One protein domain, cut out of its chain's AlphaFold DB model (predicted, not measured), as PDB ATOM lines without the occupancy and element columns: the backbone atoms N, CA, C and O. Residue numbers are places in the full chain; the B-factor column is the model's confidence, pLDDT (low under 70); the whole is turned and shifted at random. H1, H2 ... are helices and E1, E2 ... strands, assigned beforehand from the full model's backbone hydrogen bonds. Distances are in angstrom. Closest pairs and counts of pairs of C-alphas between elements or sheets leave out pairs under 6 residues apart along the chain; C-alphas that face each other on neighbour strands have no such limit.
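What this domain is: This is residues 10 to 113 of the 115 residues of the protein "SocA family protein" of Sphingomonas alpina (UniProt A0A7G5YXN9). Helix H1 forms the core, with H2 packed across it on one side by residues 28 to 35 and the helical hairpin H4 and H5 packed on it on the other. The small strand hairpin E1 and E2 packs on H2, mainly through E2, and leads straight into the short helix H3; in the loop after H3, residues 76 to 81 stick out. The printed part has 104 residues, with five named helices and two named strands in the order H1, H2, E1, E2, H3, H4, H5; the sheet E1 - E2 is antiparallel and the class is mostly helix. The whole is compact, with a radius of gyration of the C-alphas of 13.5 A and spans of 35 by 31 by 25 A.

How they stand to each other: H1, residues 10 to 22, touches H2, residues 28 to 46, with residues 15 to 20 alone; the closest C-alphas, of Leu 16 and Ala 31, are 6.2 A apart. Their lines are only just about perpendicular, at 71 degrees. E1, residues 55 to 58, and E2, residues 61 to 64, are a hairpin of antiparallel strands at 144 degrees; N 56 and O 63 are 2.9 A apart and N 58 and O 61 are 3.0 A apart, both within hydrogen-bond range. The closest C-alphas of H2 and E2, those of Ser 32 and Val 63, are 5.9 A apart. H3, residues 65 to 71, is close to H1 but not clearly touching, with the closest C-alphas, of Gly 12 and Leu 67, 6.5 A apart. H4, residues 83 to 94, touches H1 at a steep tilt of 64 degrees, the same way; the closest C-alphas, of Ala 17 and Ile 87, are 5.7 A apart. H5, residues 101 to 112, forms a helical hairpin with H4, opposite ways at 35.0 degrees, only just a steep tilt; the closest C-alphas, of Ala 84 and Ala 112, are 5.7 A apart. H5 touches H1 with residues 107 to 111 alone, closest at the C-alphas of Ala 20 and Ile 107, 6.0 A apart. H2 and H4 are apart. Every O i to N i+4 pair is within hydrogen-bond range in H1, H3, H4 and H5, and 14 of 15 are in H2.

Where its parts are: H1 begins at C-alpha 10, (3.970, -34.691, 8.311), and is 18.5 A long. H2, the longest helix, measures 25.7 A and ends at C-alpha 46, (20.447, -37.054, 19.903). H4 is 16.1 A long; H5 is 16.4 A long and ends at C-alpha 112, (-8.572, -27.453, 14.453).

The domain as a whole: The two C-alphas farthest apart, of Pro 59 and Arg 97, are 38.1 A apart. The printed part has no cut, and the link from H3 to H4, 11 residues, is long. The mean pLDDT of the printed part is 80.4, with residues 72 to 84, 94 to 98 and 112 to 113 under 70.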
ATOM      1  N   ARG A  10       4.575 -33.448   7.858       82.06
ATOM      2  CA  ARG A  10       3.970 -34.691   8.311       82.06
ATOM      3  C   ARG A  10       4.384 -34.987   9.734       82.06
ATOM      4  O   ARG A  10       3.503 -35.172  10.568       82.06
ATOM      5  N   LYS A  11       5.680 -34.885  10.032       88.06
ATOM      6  CA  LYS A  11       6.193 -35.026  11.402       88.06
ATOM      7  C   LYS A  11       5.627 -33.964  12.336       88.06
ATOM      8  O   LYS A  11       5.307 -34.285  13.473       88.06
ATOM      9  N   GLY A  12       5.480 -32.722  11.872       87.88
ATOM     10  CA  GLY A  12       4.878 -31.638  12.654       87.88
ATOM     11  C   GLY A  12       3.436 -31.942  13.058       87.88
ATOM     12  O   GLY A  12       3.086 -31.876  14.238       87.88
ATOM     13  N   THR A  13       2.620 -32.352  12.086       83.69
ATOM     14  CA  THR A  13       1.214 -32.721  12.300       83.69
ATOM     15  C   THR A  13       1.076 -33.936  13.215       83.69
ATOM     16  O   THR A  13       0.301 -33.909  14.170       83.69
ATOM     17  N   GLU A  14       1.854 -34.988  12.966       86.81
ATOM     18  CA  GLU A  14       1.840 -36.218  13.767       86.81
ATOM     19  C   GLU A  14       2.332 -35.975  15.195       86.81
ATOM     20  O   GLU A  14       1.756 -36.507  16.141       86.81
ATOM     21  N   ALA A  15       3.346 -35.125  15.385       90.12
ATOM     22  CA  ALA A  15       3.828 -34.761  16.712       90.12
ATOM     23  C   ALA A  15       2.760 -34.006  17.516       90.12
ATOM     24  O   ALA A  15       2.554 -34.308  18.693       90.12
ATOM     25  N   LEU A  16       2.043 -33.062  16.895       87.50
ATOM     26  CA  LEU A  16       0.926 -32.369  17.544       87.50
ATOM     27  C   LEU A  16      -0.231 -33.316  17.864       87.50
ATOM     28  O   LEU A  16      -0.755 -33.282  18.980       87.50
ATOM     29  N   ALA A  17      -0.605 -34.178  16.917       85.81
ATOM     30  CA  ALA A  17      -1.651 -35.171  17.120       85.81
ATOM     31  C   ALA A  17      -1.285 -36.112  18.275       85.81
ATOM     32  O   ALA A  17      -2.090 -36.318  19.184       85.81
ATOM     33  N   TYR A  18      -0.041 -36.597  18.309       88.62
ATOM     34  CA  TYR A  18       0.485 -37.410  19.398       88.62
ATOM     35  C   TYR A  18       0.394 -36.687  20.745       88.62
ATOM     36  O   TYR A  18      -0.173 -37.240  21.685       88.62
ATOM     37  N   ILE A  19       0.864 -35.440  20.843       90.19
ATOM     38  CA  ILE A  19       0.767 -34.636  22.073       90.19
ATOM     39  C   ILE A  19      -0.689 -34.531  22.550       90.19
ATOM     40  O   ILE A  19      -0.963 -34.702  23.738       90.19
ATOM     41  N   ALA A  20      -1.638 -34.314  21.640       86.88
ATOM     42  CA  ALA A  20      -3.049 -34.218  21.992       86.88
ATOM     43  C   ALA A  20      -3.671 -35.555  22.419       86.88
ATOM     44  O   ALA A  20      -4.579 -35.560  23.250       86.88
ATOM     45  N   THR A  21      -3.158 -36.694  21.939       86.38
ATOM     46  CA  THR A  21      -3.560 -38.008  22.474       86.38
ATOM     47  C   THR A  21      -3.114 -38.216  23.921       86.38
ATOM     48  O   THR A  21      -3.811 -38.893  24.674       86.38
ATOM     49  N   GLN A  22      -1.980 -37.628  24.324       89.00
ATOM     50  CA  GLN A  22      -1.474 -37.724  25.697       89.00
ATOM     51  C   GLN A  22      -2.251 -36.815  26.657       89.00
ATOM     52  O   GLN A  22      -2.434 -37.161  27.823       89.00
ATOM     53  N   TRP A  23      -2.755 -35.682  26.158       89.06
ATOM     54  CA  TRP A  23      -3.573 -34.743  26.924       89.06
ATOM     55  C   TRP A  23      -4.843 -34.354  26.164       89.06
ATOM     56  O   TRP A  23      -4.890 -33.289  25.539       89.06
ATOM     57  N   PRO A  24      -5.901 -35.184  26.240       83.12
ATOM     58  CA  PRO A  24      -7.188 -34.852  25.648       83.12
ATOM     59  C   PRO A  24      -7.704 -33.525  26.218       83.12
ATOM     60  O   PRO A  24      -7.929 -33.407  27.421       83.12
ATOM     61  N   GLY A  25      -7.866 -32.519  25.358       84.69
ATOM     62  CA  GLY A  25      -8.260 -31.166  25.761       84.69
ATOM     63  C   GLY A  25      -7.157 -30.114  25.664       84.69
ATOM     64  O   GLY A  25      -7.467 -28.928  25.758       84.69
ATOM     65  N   ILE A  26      -5.902 -30.497  25.414       88.38
ATOM     66  CA  ILE A  26      -4.838 -29.527  25.134       88.38
ATOM     67  C   ILE A  26      -5.180 -28.706  23.884       88.38
ATOM     68  O   ILE A  26      -5.664 -29.240  22.888       88.38
ATOM     69  N   THR A  27      -4.945 -27.397  23.937       87.00
ATOM     70  CA  THR A  27      -5.102 -26.527  22.764       87.00
ATOM     71  C   THR A  27      -3.846 -26.578  21.901       87.00
ATOM     72  O   THR A  27      -2.752 -26.821  22.423       87.00
ATOM     73  N   VAL A  28      -3.965 -26.262  20.605       82.88
ATOM     74  CA  VAL A  28      -2.805 -26.075  19.707       82.88
ATOM     75  C   VAL A  28      -1.721 -25.224  20.360       82.88
ATOM     76  O   VAL A  28      -0.537 -25.544  20.305       82.88
ATOM     77  N   PHE A  29      -2.127 -24.130  21.000       85.19
ATOM     78  CA  PHE A  29      -1.211 -23.175  21.599       85.19
ATOM     79  C   PHE A  29      -0.322 -23.806  22.684       85.19
ATOM     80  O   PHE A  29       0.889 -23.581  22.708       85.19
ATOM     81  N   TYR A  30      -0.899 -24.627  23.565       89.88
ATOM     82  CA  TYR A  30      -0.127 -25.351  24.575       89.88
ATOM     83  C   TYR A  30       0.639 -26.534  23.972       89.88
ATOM     84  O   TYR A  30       1.785 -26.763  24.361       89.88
ATOM     85  N   ALA A  31       0.069 -27.232  22.987       90.06
ATOM     86  CA  ALA A  31       0.744 -28.320  22.281       90.06
ATOM     87  C   ALA A  31       2.026 -27.842  21.570       90.06
ATOM     88  O   ALA A  31       3.060 -28.497  21.665       90.06
ATOM     89  N   SER A  32       2.010 -26.649  20.973       89.31
ATOM     90  CA  SER A  32       3.186 -25.993  20.382       89.31
ATOM     91  C   SER A  32       4.314 -25.755  21.389       89.31
ATOM     92  O   SER A  32       5.490 -25.944  21.072       89.31
ATOM     93  N   LYS A  33       3.979 -25.394  22.634       92.00
ATOM     94  CA  LYS A  33       4.974 -25.229  23.707       92.00
ATOM     95  C   LYS A  33       5.572 -26.563  24.127       92.00
ATOM     96  O   LYS A  33       6.777 -26.656  24.342       92.00
ATOM     97  N   VAL A  34       4.737 -27.596  24.235       95.06
ATOM     98  CA  VAL A  34       5.208 -28.959  24.505       95.06
ATOM     99  C   VAL A  34       6.164 -29.405  23.402       95.06
ATOM    100  O   VAL A  34       7.253 -29.888  23.711       95.06
ATOM    101  N   LEU A  35       5.804 -29.179  22.136       94.25
ATOM    102  CA  LEU A  35       6.638 -29.515  20.987       94.25
ATOM    103  C   LEU A  35       7.995 -28.802  21.042       94.25
ATOM    104  O   LEU A  35       9.017 -29.447  20.837       94.25
ATOM    105  N   PHE A  36       8.035 -27.520  21.413       94.88
ATOM    106  CA  PHE A  36       9.296 -26.797  21.619       94.88
ATOM    107  C   PHE A  36      10.204 -27.470  22.660       94.88
ATOM    108  O   PHE A  36      11.398 -27.671  22.422       94.88
ATOM    109  N   PHE A  37       9.660 -27.837  23.825       95.69
ATOM    110  CA  PHE A  37      10.454 -28.499  24.864       95.69
ATOM    111  C   PHE A  37      10.883 -29.912  24.457       95.69
ATOM    112  O   PHE A  37      12.002 -30.323  24.779       95.69
ATOM    113  N   ALA A  38      10.029 -30.635  23.729       95.38
ATOM    114  CA  ALA A  38      10.359 -31.932  23.156       95.38
ATOM    115  C   ALA A  38      11.513 -31.811  22.151       95.38
ATOM    116  O   ALA A  38      12.483 -32.561  22.257       95.38
ATOM    117  N   GLU A  39      11.463 -30.818  21.262       94.44
ATOM    118  CA  GLU A  39      12.501 -30.543  20.267       94.44
ATOM    119  C   GLU A  39      13.832 -30.205  20.932       94.44
ATOM    120  O   GLU A  39      14.855 -30.824  20.641       94.44
ATOM    121  N   LYS A  40      13.816 -29.284  21.903       94.81
ATOM    122  CA  LYS A  40      15.003 -28.899  22.675       94.81
ATOM    123  C   LYS A  40      15.642 -30.107  23.358       94.81
ATOM    124  O   LYS A  40      16.862 -30.263  23.330       94.81
ATOM    125  N   LYS A  41      14.831 -30.971  23.976       96.81
ATOM    126  CA  LYS A  41      15.322 -32.193  24.622       96.81
ATOM    127  C   LYS A  41      15.890 -33.174  23.592       96.81
ATOM    128  O   LYS A  41      16.979 -33.693  23.809       96.81
ATOM    129  N   HIS A  42      15.194 -33.403  22.477       95.62
ATOM    130  CA  HIS A  42      15.618 -34.341  21.436       95.62
ATOM    131  C   HIS A  42      16.927 -33.902  20.770       95.62
ATOM    132  O   HIS A  42      17.839 -34.715  20.627       95.62
ATOM    133  N   LEU A  43      17.067 -32.608  20.472       94.12
ATOM    134  CA  LEU A  43      18.299 -32.014  19.955       94.12
ATOM    135  C   LEU A  43      19.469 -32.202  20.922       94.12
ATOM    136  O   LEU A  43      20.531 -32.657  20.507       94.12
ATOM    137  N   ASN A  44      19.268 -31.916  22.211       96.38
ATOM    138  CA  ASN A  44      20.324 -32.051  23.216       96.38
ATOM    139  C   ASN A  44      20.749 -33.506  23.453       96.38
ATOM    140  O   ASN A  44      21.903 -33.757  23.783       96.38
ATOM    141  N   THR A  45      19.827 -34.462  23.322       97.62
ATOM    142  CA  THR A  45      20.121 -35.884  23.550       97.62
ATOM    143  C   THR A  45      20.690 -36.576  22.312       97.62
ATOM    144  O   THR A  45      21.594 -37.394  22.445       97.62
ATOM    145  N   TYR A  46      20.174 -36.275  21.118       95.75
ATOM    146  CA  TYR A  46      20.447 -37.054  19.903       95.75
ATOM    147  C   TYR A  46      21.124 -36.258  18.783       95.75
ATOM    148  O   TYR A  46      21.419 -36.823  17.732       95.75
ATOM    149  N   GLY A  47      21.345 -34.952  18.961       93.88
ATOM    150  CA  GLY A  47      21.973 -34.100  17.949       93.88
ATOM    151  C   GLY A  47      21.130 -33.894  16.686       93.88
ATOM    152  O   GLY A  47      21.666 -33.489  15.656       93.88
ATOM    153  N   ARG A  48      19.822 -34.183  16.735       92.25
ATOM    154  CA  ARG A  48      18.897 -34.007  15.608       92.25
ATOM    155  C   ARG A  48      17.532 -33.482  16.069       92.25
ATOM    156  O   ARG A  48      17.131 -33.793  17.189       92.25
ATOM    157  N   PRO A  49      16.828 -32.703  15.236       92.19
ATOM    158  CA  PRO A  49      15.464 -32.254  15.501       92.19
ATOM    159  C   PRO A  49      14.433 -33.369  15.257       92.19
ATOM    160  O   PRO A  49      14.702 -34.313  14.511       92.19
ATOM    161  N   ILE A  50      13.249 -33.255  15.865       93.12
ATOM    162  CA  ILE A  50      12.077 -34.090  15.563       93.12
ATOM    163  C   ILE A  50      11.413 -33.560  14.291       93.12
ATOM    164  O   ILE A  50      11.214 -34.318  13.342       93.12
ATOM    165  N   VAL A  51      11.099 -32.261  14.267       92.50
ATOM    166  CA  VAL A  51      10.329 -31.615  13.188       92.50
ATOM    167  C   VAL A  51      11.162 -30.644  12.361       92.50
ATOM    168  O   VAL A  51      10.831 -30.424  11.202       92.50
ATOM    169  N   ALA A  52      12.252 -30.113  12.922       91.50
ATOM    170  CA  ALA A  52      13.143 -29.141  12.283       91.50
ATOM    171  C   ALA A  52      12.448 -27.827  11.879       91.50
ATOM    172  O   ALA A  52      12.827 -27.196  10.893       91.50
ATOM    173  N   ASP A  53      11.436 -27.422  12.648       91.31
ATOM    174  CA  ASP A  53      10.769 -26.128  12.490       91.31
ATOM    175  C   ASP A  53      11.625 -24.994  13.083       91.31
ATOM    176  O   ASP A  53      12.463 -25.195  13.969       91.31
ATOM    177  N   THR A  54      11.379 -23.777  12.616       90.75
ATOM    178  CA  THR A  54      11.911 -22.552  13.197       90.75
ATOM    179  C   THR A  54      11.022 -22.107  14.353       90.75
ATOM    180  O   THR A  54       9.896 -21.657  14.156       90.75
ATOM    181  N   PHE A  55      11.539 -22.181  15.578       91.44
ATOM    182  CA  PHE A  55      10.824 -21.694  16.757       91.44
ATOM    183  C   PHE A  55      11.121 -20.217  17.009       91.44
ATOM    184  O   PHE A  55      12.276 -19.829  17.191       91.44
ATOM    185  N   VAL A  56      10.070 -19.402  17.079       91.12
ATOM    186  CA  VAL A  56      10.151 -17.964  17.364       91.12
ATOM    187  C   VAL A  56       9.632 -17.653  18.763       91.12
ATOM    188  O   VAL A  56       8.674 -18.265  19.239       91.12
ATOM    189  N   ALA A  57      10.263 -16.695  19.441       92.50
ATOM    190  CA  ALA A  57       9.807 -16.214  20.739       92.50
ATOM    191  C   ALA A  57       8.682 -15.183  20.548       92.50
ATOM    192  O   ALA A  57       8.927 -14.069  20.092       92.50
ATOM    193  N   MET A  58       7.452 -15.556  20.903       88.56
ATOM    194  CA  MET A  58       6.283 -14.668  20.905       88.56
ATOM    195  C   MET A  58       5.933 -14.240  22.342       88.56
ATOM    196  O   MET A  58       6.397 -14.879  23.291       88.56
ATOM    197  N   PRO A  59       5.077 -13.213  22.548       88.94
ATOM    198  CA  PRO A  59       4.733 -12.725  23.891       88.94
ATOM    199  C   PRO A  59       4.253 -13.811  24.859       88.94
ATOM    200  O   PRO A  59       4.561 -13.771  26.045       88.94
ATOM    201  N   ASN A  60       3.549 -14.823  24.347       85.31
ATOM    202  CA  ASN A  60       2.991 -15.896  25.165       85.31
ATOM    203  C   ASN A  60       3.852 -17.176  25.174       85.31
ATOM    204  O   ASN A  60       3.401 -18.207  25.681       85.31
ATOM    205  N   GLY A  61       5.073 -17.138  24.634       88.94
ATOM    206  CA  GLY A  61       6.017 -18.258  24.613       88.94
ATOM    207  C   GLY A  61       6.512 -18.634  23.211       88.94
ATOM    208  O   GLY A  61       6.200 -17.952  22.235       88.94
ATOM    209  N   PRO A  62       7.309 -19.711  23.106       92.00
ATOM    210  CA  PRO A  62       7.856 -20.172  21.837       92.00
ATOM    211  C   PRO A  62       6.770 -20.797  20.956       92.00
ATOM    212  O   PRO A  62       5.929 -21.555  21.446       92.00
ATOM    213  N   VAL A  63       6.815 -20.499  19.660       87.69
ATOM    214  CA  VAL A  63       5.863 -20.998  18.659       87.69
ATOM    215  C   VAL A  63       6.630 -21.544  17.447       87.69
ATOM    216  O   VAL A  63       7.551 -20.871  16.982       87.69
ATOM    217  N   PRO A  64       6.293 -22.749  16.946       90.38
ATOM    218  CA  PRO A  64       6.848 -23.278  15.699       90.38
ATOM    219  C   PRO A  64       6.270 -22.489  14.517       90.38
ATOM    220  O   PRO A  64       5.065 -22.530  14.298       90.38
ATOM    221  N   SER A  65       7.092 -21.716  13.808       86.38
ATOM    222  CA  SER A  65       6.625 -20.735  12.823       86.38
ATOM    223  C   SER A  65       5.902 -21.393  11.654       86.38
ATOM    224  O   SER A  65       4.777 -21.008  11.344       86.38
ATOM    225  N   THR A  66       6.517 -22.393  11.019       84.19
ATOM    226  CA  THR A  66       5.948 -23.015   9.818       84.19
ATOM    227  C   THR A  66       4.719 -23.839  10.172       84.19
ATOM    228  O   THR A  66       3.681 -23.721   9.526       84.19
ATOM    229  N   LEU A  67       4.777 -24.611  11.256       82.38
ATOM    230  CA  LEU A  67       3.634 -25.373  11.739       82.38
ATOM    231  C   LEU A  67       2.481 -24.464  12.179       82.38
ATOM    232  O   LEU A  67       1.324 -24.799  11.951       82.38
ATOM    233  N   TYR A  68       2.766 -23.306  12.774       80.69
ATOM    234  CA  TYR A  68       1.740 -22.334  13.150       80.69
ATOM    235  C   TYR A  68       1.016 -21.751  11.938       80.69
ATOM    236  O   TYR A  68      -0.214 -21.685  11.933       80.69
ATOM    237  N   ASP A  69       1.759 -21.375  10.900       78.50
ATOM    238  CA  ASP A  69       1.178 -20.890   9.650       78.50
ATOM    239  C   ASP A  69       0.389 -21.993   8.924       78.50
ATOM    240  O   ASP A  69      -0.658 -21.715   8.334       78.50
ATOM    241  N   PHE A  70       0.828 -23.252   9.036       74.38
ATOM    242  CA  PHE A  70       0.096 -24.421   8.546       74.38
ATOM    243  C   PHE A  70      -1.235 -24.603   9.285       74.38
ATOM    244  O   PHE A  70      -2.283 -24.741   8.660       74.38
ATOM    245  N   ILE A  71      -1.224 -24.513  10.619       71.12
ATOM    246  CA  ILE A  71      -2.442 -24.585  11.435       71.12
ATOM    247  C   ILE A  71      -3.406 -23.442  11.088       71.12
ATOM    248  O   ILE A  71      -4.610 -23.669  11.005       71.12
ATOM    249  N   ARG A  72      -2.892 -22.227  10.843       69.94
ATOM    250  CA  ARG A  72      -3.686 -21.059  10.415       69.94
ATOM    251  C   ARG A  72      -4.286 -21.175   9.018       69.94
ATOM    252  O   ARG A  72      -5.067 -20.306   8.647       69.94
ATOM    253  N   GLY A  73      -3.941 -22.208   8.248       64.62
ATOM    254  CA  GLY A  73      -4.308 -22.285   6.834       64.62
ATOM    255  C   GLY A  73      -3.653 -21.182   5.995       64.62
ATOM    256  O   GLY A  73      -4.082 -20.926   4.875       64.62
ATOM    257  N   ASN A  74      -2.622 -20.520   6.535       54.53
ATOM    258  CA  ASN A  74      -1.883 -19.447   5.870       54.53
ATOM    259  C   ASN A  74      -0.833 -20.001   4.899       54.53
ATOM    260  O   ASN A  74      -0.436 -19.319   3.956       54.53
ATOM    261  N   LEU A  75      -0.385 -21.239   5.118       55.16
ATOM    262  CA  LEU A  75       0.457 -21.975   4.185       55.16
ATOM    263  C   LEU A  75      -0.425 -22.869   3.313       55.16
ATOM    264  O   LEU A  75      -0.774 -23.983   3.685       55.16
ATOM    265  N   GLY A  76      -0.761 -22.379   2.121       50.75
ATOM    266  CA  GLY A  76      -1.317 -23.187   1.033       50.75
ATOM    267  C   GLY A  76      -0.241 -24.044   0.363       50.75
ATOM    268  O   GLY A  76      -0.066 -23.970  -0.855       50.75
ATOM    269  N   LEU A  77       0.530 -24.806   1.142       44.88
ATOM    270  CA  LEU A  77       1.527 -25.721   0.598       44.88
ATOM    271  C   LEU A  77       0.806 -26.953   0.029       44.88
ATOM    272  O   LEU A  77       0.480 -27.915   0.706       44.88
ATOM    273  N   SER A  78       0.497 -26.834  -1.264       41.44
ATOM    274  CA  SER A  78       0.298 -27.913  -2.236       41.44
ATOM    275  C   SER A  78      -0.600 -29.083  -1.816       41.44
ATOM    276  O   SER A  78      -0.102 -30.149  -1.487       41.44
ATOM    277  N   GLY A  79      -1.919 -28.938  -1.968       47.44
ATOM    278  CA  GLY A  79      -2.820 -30.060  -2.291       47.44
ATOM    279  C   GLY A  79      -2.961 -31.203  -1.276       47.44
ATOM    280  O   GLY A  79      -3.656 -32.173  -1.578       47.44
ATOM    281  N   GLU A  80      -2.340 -31.118  -0.101       52.19
ATOM    282  CA  GLU A  80      -2.493 -32.098   0.970       52.19
ATOM    283  C   GLU A  80      -3.734 -31.796   1.824       52.19
ATOM    284  O   GLU A  80      -4.191 -30.657   1.937       52.19
ATOM    285  N   GLN A  81      -4.325 -32.856   2.380       59.06
ATOM    286  CA  GLN A  81      -5.584 -32.800   3.119       59.06
ATOM    287  C   GLN A  81      -5.534 -31.816   4.304       59.06
ATOM    288  O   GLN A  81      -4.479 -31.681   4.934       59.06
ATOM    289  N   PRO A  82      -6.666 -31.177   4.667       66.62
ATOM    290  CA  PRO A  82      -6.746 -30.298   5.830       66.62
ATOM    291  C   PRO A  82      -6.129 -30.940   7.081       66.62
ATOM    292  O   PRO A  82      -6.345 -32.124   7.344       66.62
ATOM    293  N   LEU A  83      -5.413 -30.155   7.895       67.81
ATOM    294  CA  LEU A  83      -4.794 -30.600   9.156       67.81
ATOM    295  C   LEU A  83      -5.753 -31.447  10.017       67.81
ATOM    296  O   LEU A  83      -5.359 -32.467  10.578       67.81
ATOM    297  N   ALA A  84      -7.026 -31.049  10.078       67.06
ATOM    298  CA  ALA A  84      -8.069 -31.772  10.801       67.06
ATOM    299  C   ALA A  84      -8.290 -33.204  10.279       67.06
ATOM    300  O   ALA A  84      -8.485 -34.129  11.072       67.06
ATOM    301  N   GLU A  85      -8.233 -33.411   8.963       72.06
ATOM    302  CA  GLU A  85      -8.385 -34.726   8.337       72.06
ATOM    303  C   GLU A  85      -7.167 -35.609   8.627       72.06
ATOM    304  O   GLU A  85      -7.323 -36.757   9.038       72.06
ATOM    305  N   ARG A  86      -5.956 -35.043   8.561       74.81
ATOM    306  CA  ARG A  86      -4.716 -35.755   8.907       74.81
ATOM    307  C   ARG A  86      -4.654 -36.153  10.379       74.81
ATOM    308  O   ARG A  86      -4.243 -37.262  10.703       74.81
ATOM    309  N   ILE A  87      -5.096 -35.275  11.278       73.00
ATOM    310  CA  ILE A  87      -5.236 -35.595  12.704       73.00
ATOM    311  C   ILE A  87      -6.256 -36.719  12.888       73.00
ATOM    312  O   ILE A  87      -6.011 -37.648  13.655       73.00
ATOM    313  N   SER A  88      -7.383 -36.662  12.176       72.56
ATOM    314  CA  SER A  88      -8.422 -37.693  12.249       72.56
ATOM    315  C   SER A  88      -7.902 -39.052  11.777       72.56
ATOM    316  O   SER A  88      -8.134 -40.054  12.451       72.56
ATOM    317  N   GLN A  89      -7.138 -39.081  10.682       76.69
ATOM    318  CA  GLN A  89      -6.451 -40.279  10.189       76.69
ATOM    319  C   GLN A  89      -5.424 -40.795  11.195       76.69
ATOM    320  O   GLN A  89      -5.474 -41.961  11.571       76.69
ATOM    321  N   PHE A  90      -4.564 -39.926  11.728       77.50
ATOM    322  CA  PHE A  90      -3.585 -40.312  12.745       77.50
ATOM    323  C   PHE A  90      -4.251 -40.920  13.990       77.50
ATOM    324  O   PHE A  90      -3.792 -41.930  14.522       77.50
ATOM    325  N   ILE A  91      -5.360 -40.336  14.449       74.00
ATOM    326  CA  ILE A  91      -6.146 -40.859  15.572       74.00
ATOM    327  C   ILE A  91      -6.784 -42.209  15.217       74.00
ATOM    328  O   ILE A  91      -6.835 -43.096  16.071       74.00
ATOM    329  N   ALA A  92      -7.276 -42.384  13.991       72.50
ATOM    330  CA  ALA A  92      -7.843 -43.650  13.534       72.50
ATOM    331  C   ALA A  92      -6.781 -44.762  13.472       72.50
ATOM    332  O   ALA A  92      -7.034 -45.870  13.950       72.50
ATOM    333  N   ASP A  93      -5.587 -44.441  12.972       73.56
ATOM    334  CA  ASP A  93      -4.497 -45.391  12.756       73.56
ATOM    335  C   ASP A  93      -3.752 -45.743  14.050       73.56
ATOM    336  O   ASP A  93      -3.440 -46.908  14.297       73.56
ATOM    337  N   GLN A  94      -3.476 -44.753  14.907       63.94
ATOM    338  CA  GLN A  94      -2.637 -44.934  16.099       63.94
ATOM    339  C   GLN A  94      -3.406 -44.954  17.424       63.94
ATOM    340  O   GLN A  94      -2.907 -45.507  18.405       63.94
ATOM    341  N   ALA A  95      -4.629 -44.415  17.476       60.00
ATOM    342  CA  ALA A  95      -5.439 -44.359  18.695       60.00
ATOM    343  C   ALA A  95      -6.754 -45.184  18.703       60.00
ATOM    344  O   ALA A  95      -7.710 -44.793  19.398       60.00
ATOM    345  N   PRO A  96      -6.869 -46.352  18.027       55.38
ATOM    346  CA  PRO A  96      -8.107 -47.123  18.078       55.38
ATOM    347  C   PRO A  96      -8.374 -47.797  19.439       55.38
ATOM    348  O   PRO A  96      -9.513 -48.187  19.677       55.38
ATOM    349  N   ARG A  97      -7.399 -47.908  20.364       55.62
ATOM    350  CA  ARG A  97      -7.559 -48.714  21.602       55.62
ATOM    351  C   ARG A  97      -7.638 -47.961  22.937       55.62
ATOM    352  O   ARG A  97      -7.989 -48.587  23.930       55.62
ATOM    353  N   THR A  98      -7.364 -46.655  22.987       61.81
ATOM    354  CA  THR A  98      -7.251 -45.913  24.267       61.81
ATOM    355  C   THR A  98      -8.118 -44.658  24.375       61.81
ATOM    356  O   THR A  98      -8.420 -44.244  25.491       61.81
ATOM    357  N   LEU A  99      -8.545 -44.054  23.260       70.88
ATOM    358  CA  LEU A  99      -9.330 -42.812  23.276       70.88
ATOM    359  C   LEU A  99     -10.832 -43.083  23.131       70.88
ATOM    360  O   LEU A  99     -11.273 -43.740  22.186       70.88
ATOM    361  N   THR A 100     -11.631 -42.518  24.035       79.56
ATOM    362  CA  THR A 100     -13.098 -42.489  23.916       79.56
ATOM    363  C   THR A 100     -13.531 -41.585  22.750       79.56
ATOM    364  O   THR A 100     -12.808 -40.644  22.403       79.56
ATOM    365  N   PRO A 101     -14.726 -41.790  22.158       79.06
ATOM    366  CA  PRO A 101     -15.259 -40.899  21.119       79.06
ATOM    367  C   PRO A 101     -15.261 -39.417  21.529       79.06
ATOM    368  O   PRO A 101     -14.891 -38.555  20.735       79.06
ATOM    369  N   ASN A 102     -15.569 -39.126  22.797       82.19
ATOM    370  CA  ASN A 102     -15.549 -37.763  23.335       82.19
ATOM    371  C   ASN A 102     -14.140 -37.154  23.330       82.19
ATOM    372  O   ASN A 102     -13.975 -35.995  22.959       82.19
ATOM    373  N   GLN A 103     -13.116 -37.932  23.694       80.56
ATOM    374  CA  GLN A 103     -11.723 -37.478  23.654       80.56
ATOM    375  C   GLN A 103     -11.244 -37.234  22.218       80.56
ATOM    376  O   GLN A 103     -10.542 -36.256  21.984       80.56
ATOM    377  N   ARG A 104     -11.652 -38.067  21.248       78.62
ATOM    378  CA  ARG A 104     -11.320 -37.856  19.826       78.62
ATOM    379  C   ARG A 104     -11.897 -36.542  19.307       78.62
ATOM    380  O   ARG A 104     -11.160 -35.737  18.746       78.62
ATOM    381  N   ASN A 105     -13.180 -36.296  19.570       78.94
ATOM    382  CA  ASN A 105     -13.843 -35.055  19.170       78.94
ATOM    383  C   ASN A 105     -13.196 -33.833  19.831       78.94
ATOM    384  O   ASN A 105     -12.997 -32.812  19.182       78.94
ATOM    385  N   LEU A 106     -12.813 -33.947  21.106       79.75
ATOM    386  CA  LEU A 106     -12.138 -32.873  21.827       79.75
ATOM    387  C   LEU A 106     -10.763 -32.543  21.227       79.75
ATOM    388  O   LEU A 106     -10.424 -31.372  21.094       79.75
ATOM    389  N   ILE A 107      -9.990 -33.559  20.836       80.06
ATOM    390  CA  ILE A 107      -8.691 -33.371  20.177       80.06
ATOM    391  C   ILE A 107      -8.869 -32.684  18.824       80.06
ATOM    392  O   ILE A 107      -8.185 -31.701  18.556       80.06
ATOM    393  N   ILE A 108      -9.800 -33.164  17.996       76.75
ATOM    394  CA  ILE A 108     -10.060 -32.581  16.674       76.75
ATOM    395  C   ILE A 108     -10.476 -31.116  16.823       76.75
ATOM    396  O   ILE A 108      -9.881 -30.253  16.188       76.75
ATOM    397  N   ASN A 109     -11.417 -30.812  17.719       75.25
ATOM    398  CA  ASN A 109     -11.913 -29.450  17.911       75.25
ATOM    399  C   ASN A 109     -10.848 -28.503  18.481       75.25
ATOM    400  O   ASN A 109     -10.768 -27.356  18.056       75.25
ATOM    401  N   ASN A 110     -10.005 -28.964  19.407       76.94
ATOM    402  CA  ASN A 110      -8.987 -28.116  20.035       76.94
ATOM    403  C   ASN A 110      -7.699 -27.985  19.216       76.94
ATOM    404  O   ASN A 110      -6.926 -27.062  19.478       76.94
ATOM    405  N   LEU A 111      -7.459 -28.895  18.263       71.81
ATOM    406  CA  LEU A 111      -6.358 -28.803  17.304       71.81
ATOM    407  C   LEU A 111      -6.752 -28.098  15.997       71.81
ATOM    408  O   LEU A 111      -5.915 -27.432  15.396       71.81
ATOM    409  N   ALA A 112      -8.009 -28.223  15.565       64.44
ATOM    410  CA  ALA A 112      -8.572 -27.453  14.453       64.44
ATOM    411  C   ALA A 112      -9.034 -26.051  14.887       64.44
ATOM    412  O   ALA A 112      -9.222 -25.172  14.050       64.44
ATOM    413  N   GLY A 113      -9.219 -25.849  16.195       54.94
ATOM    414  CA  GLY A 113      -9.560 -24.576  16.812       54.94
ATOM    415  C   GLY A 113      -8.408 -23.591  16.690       54.94
ATOM    416  O   GLY A 113      -7.523 -23.524  17.547       54.94
TER     417      GLY A 113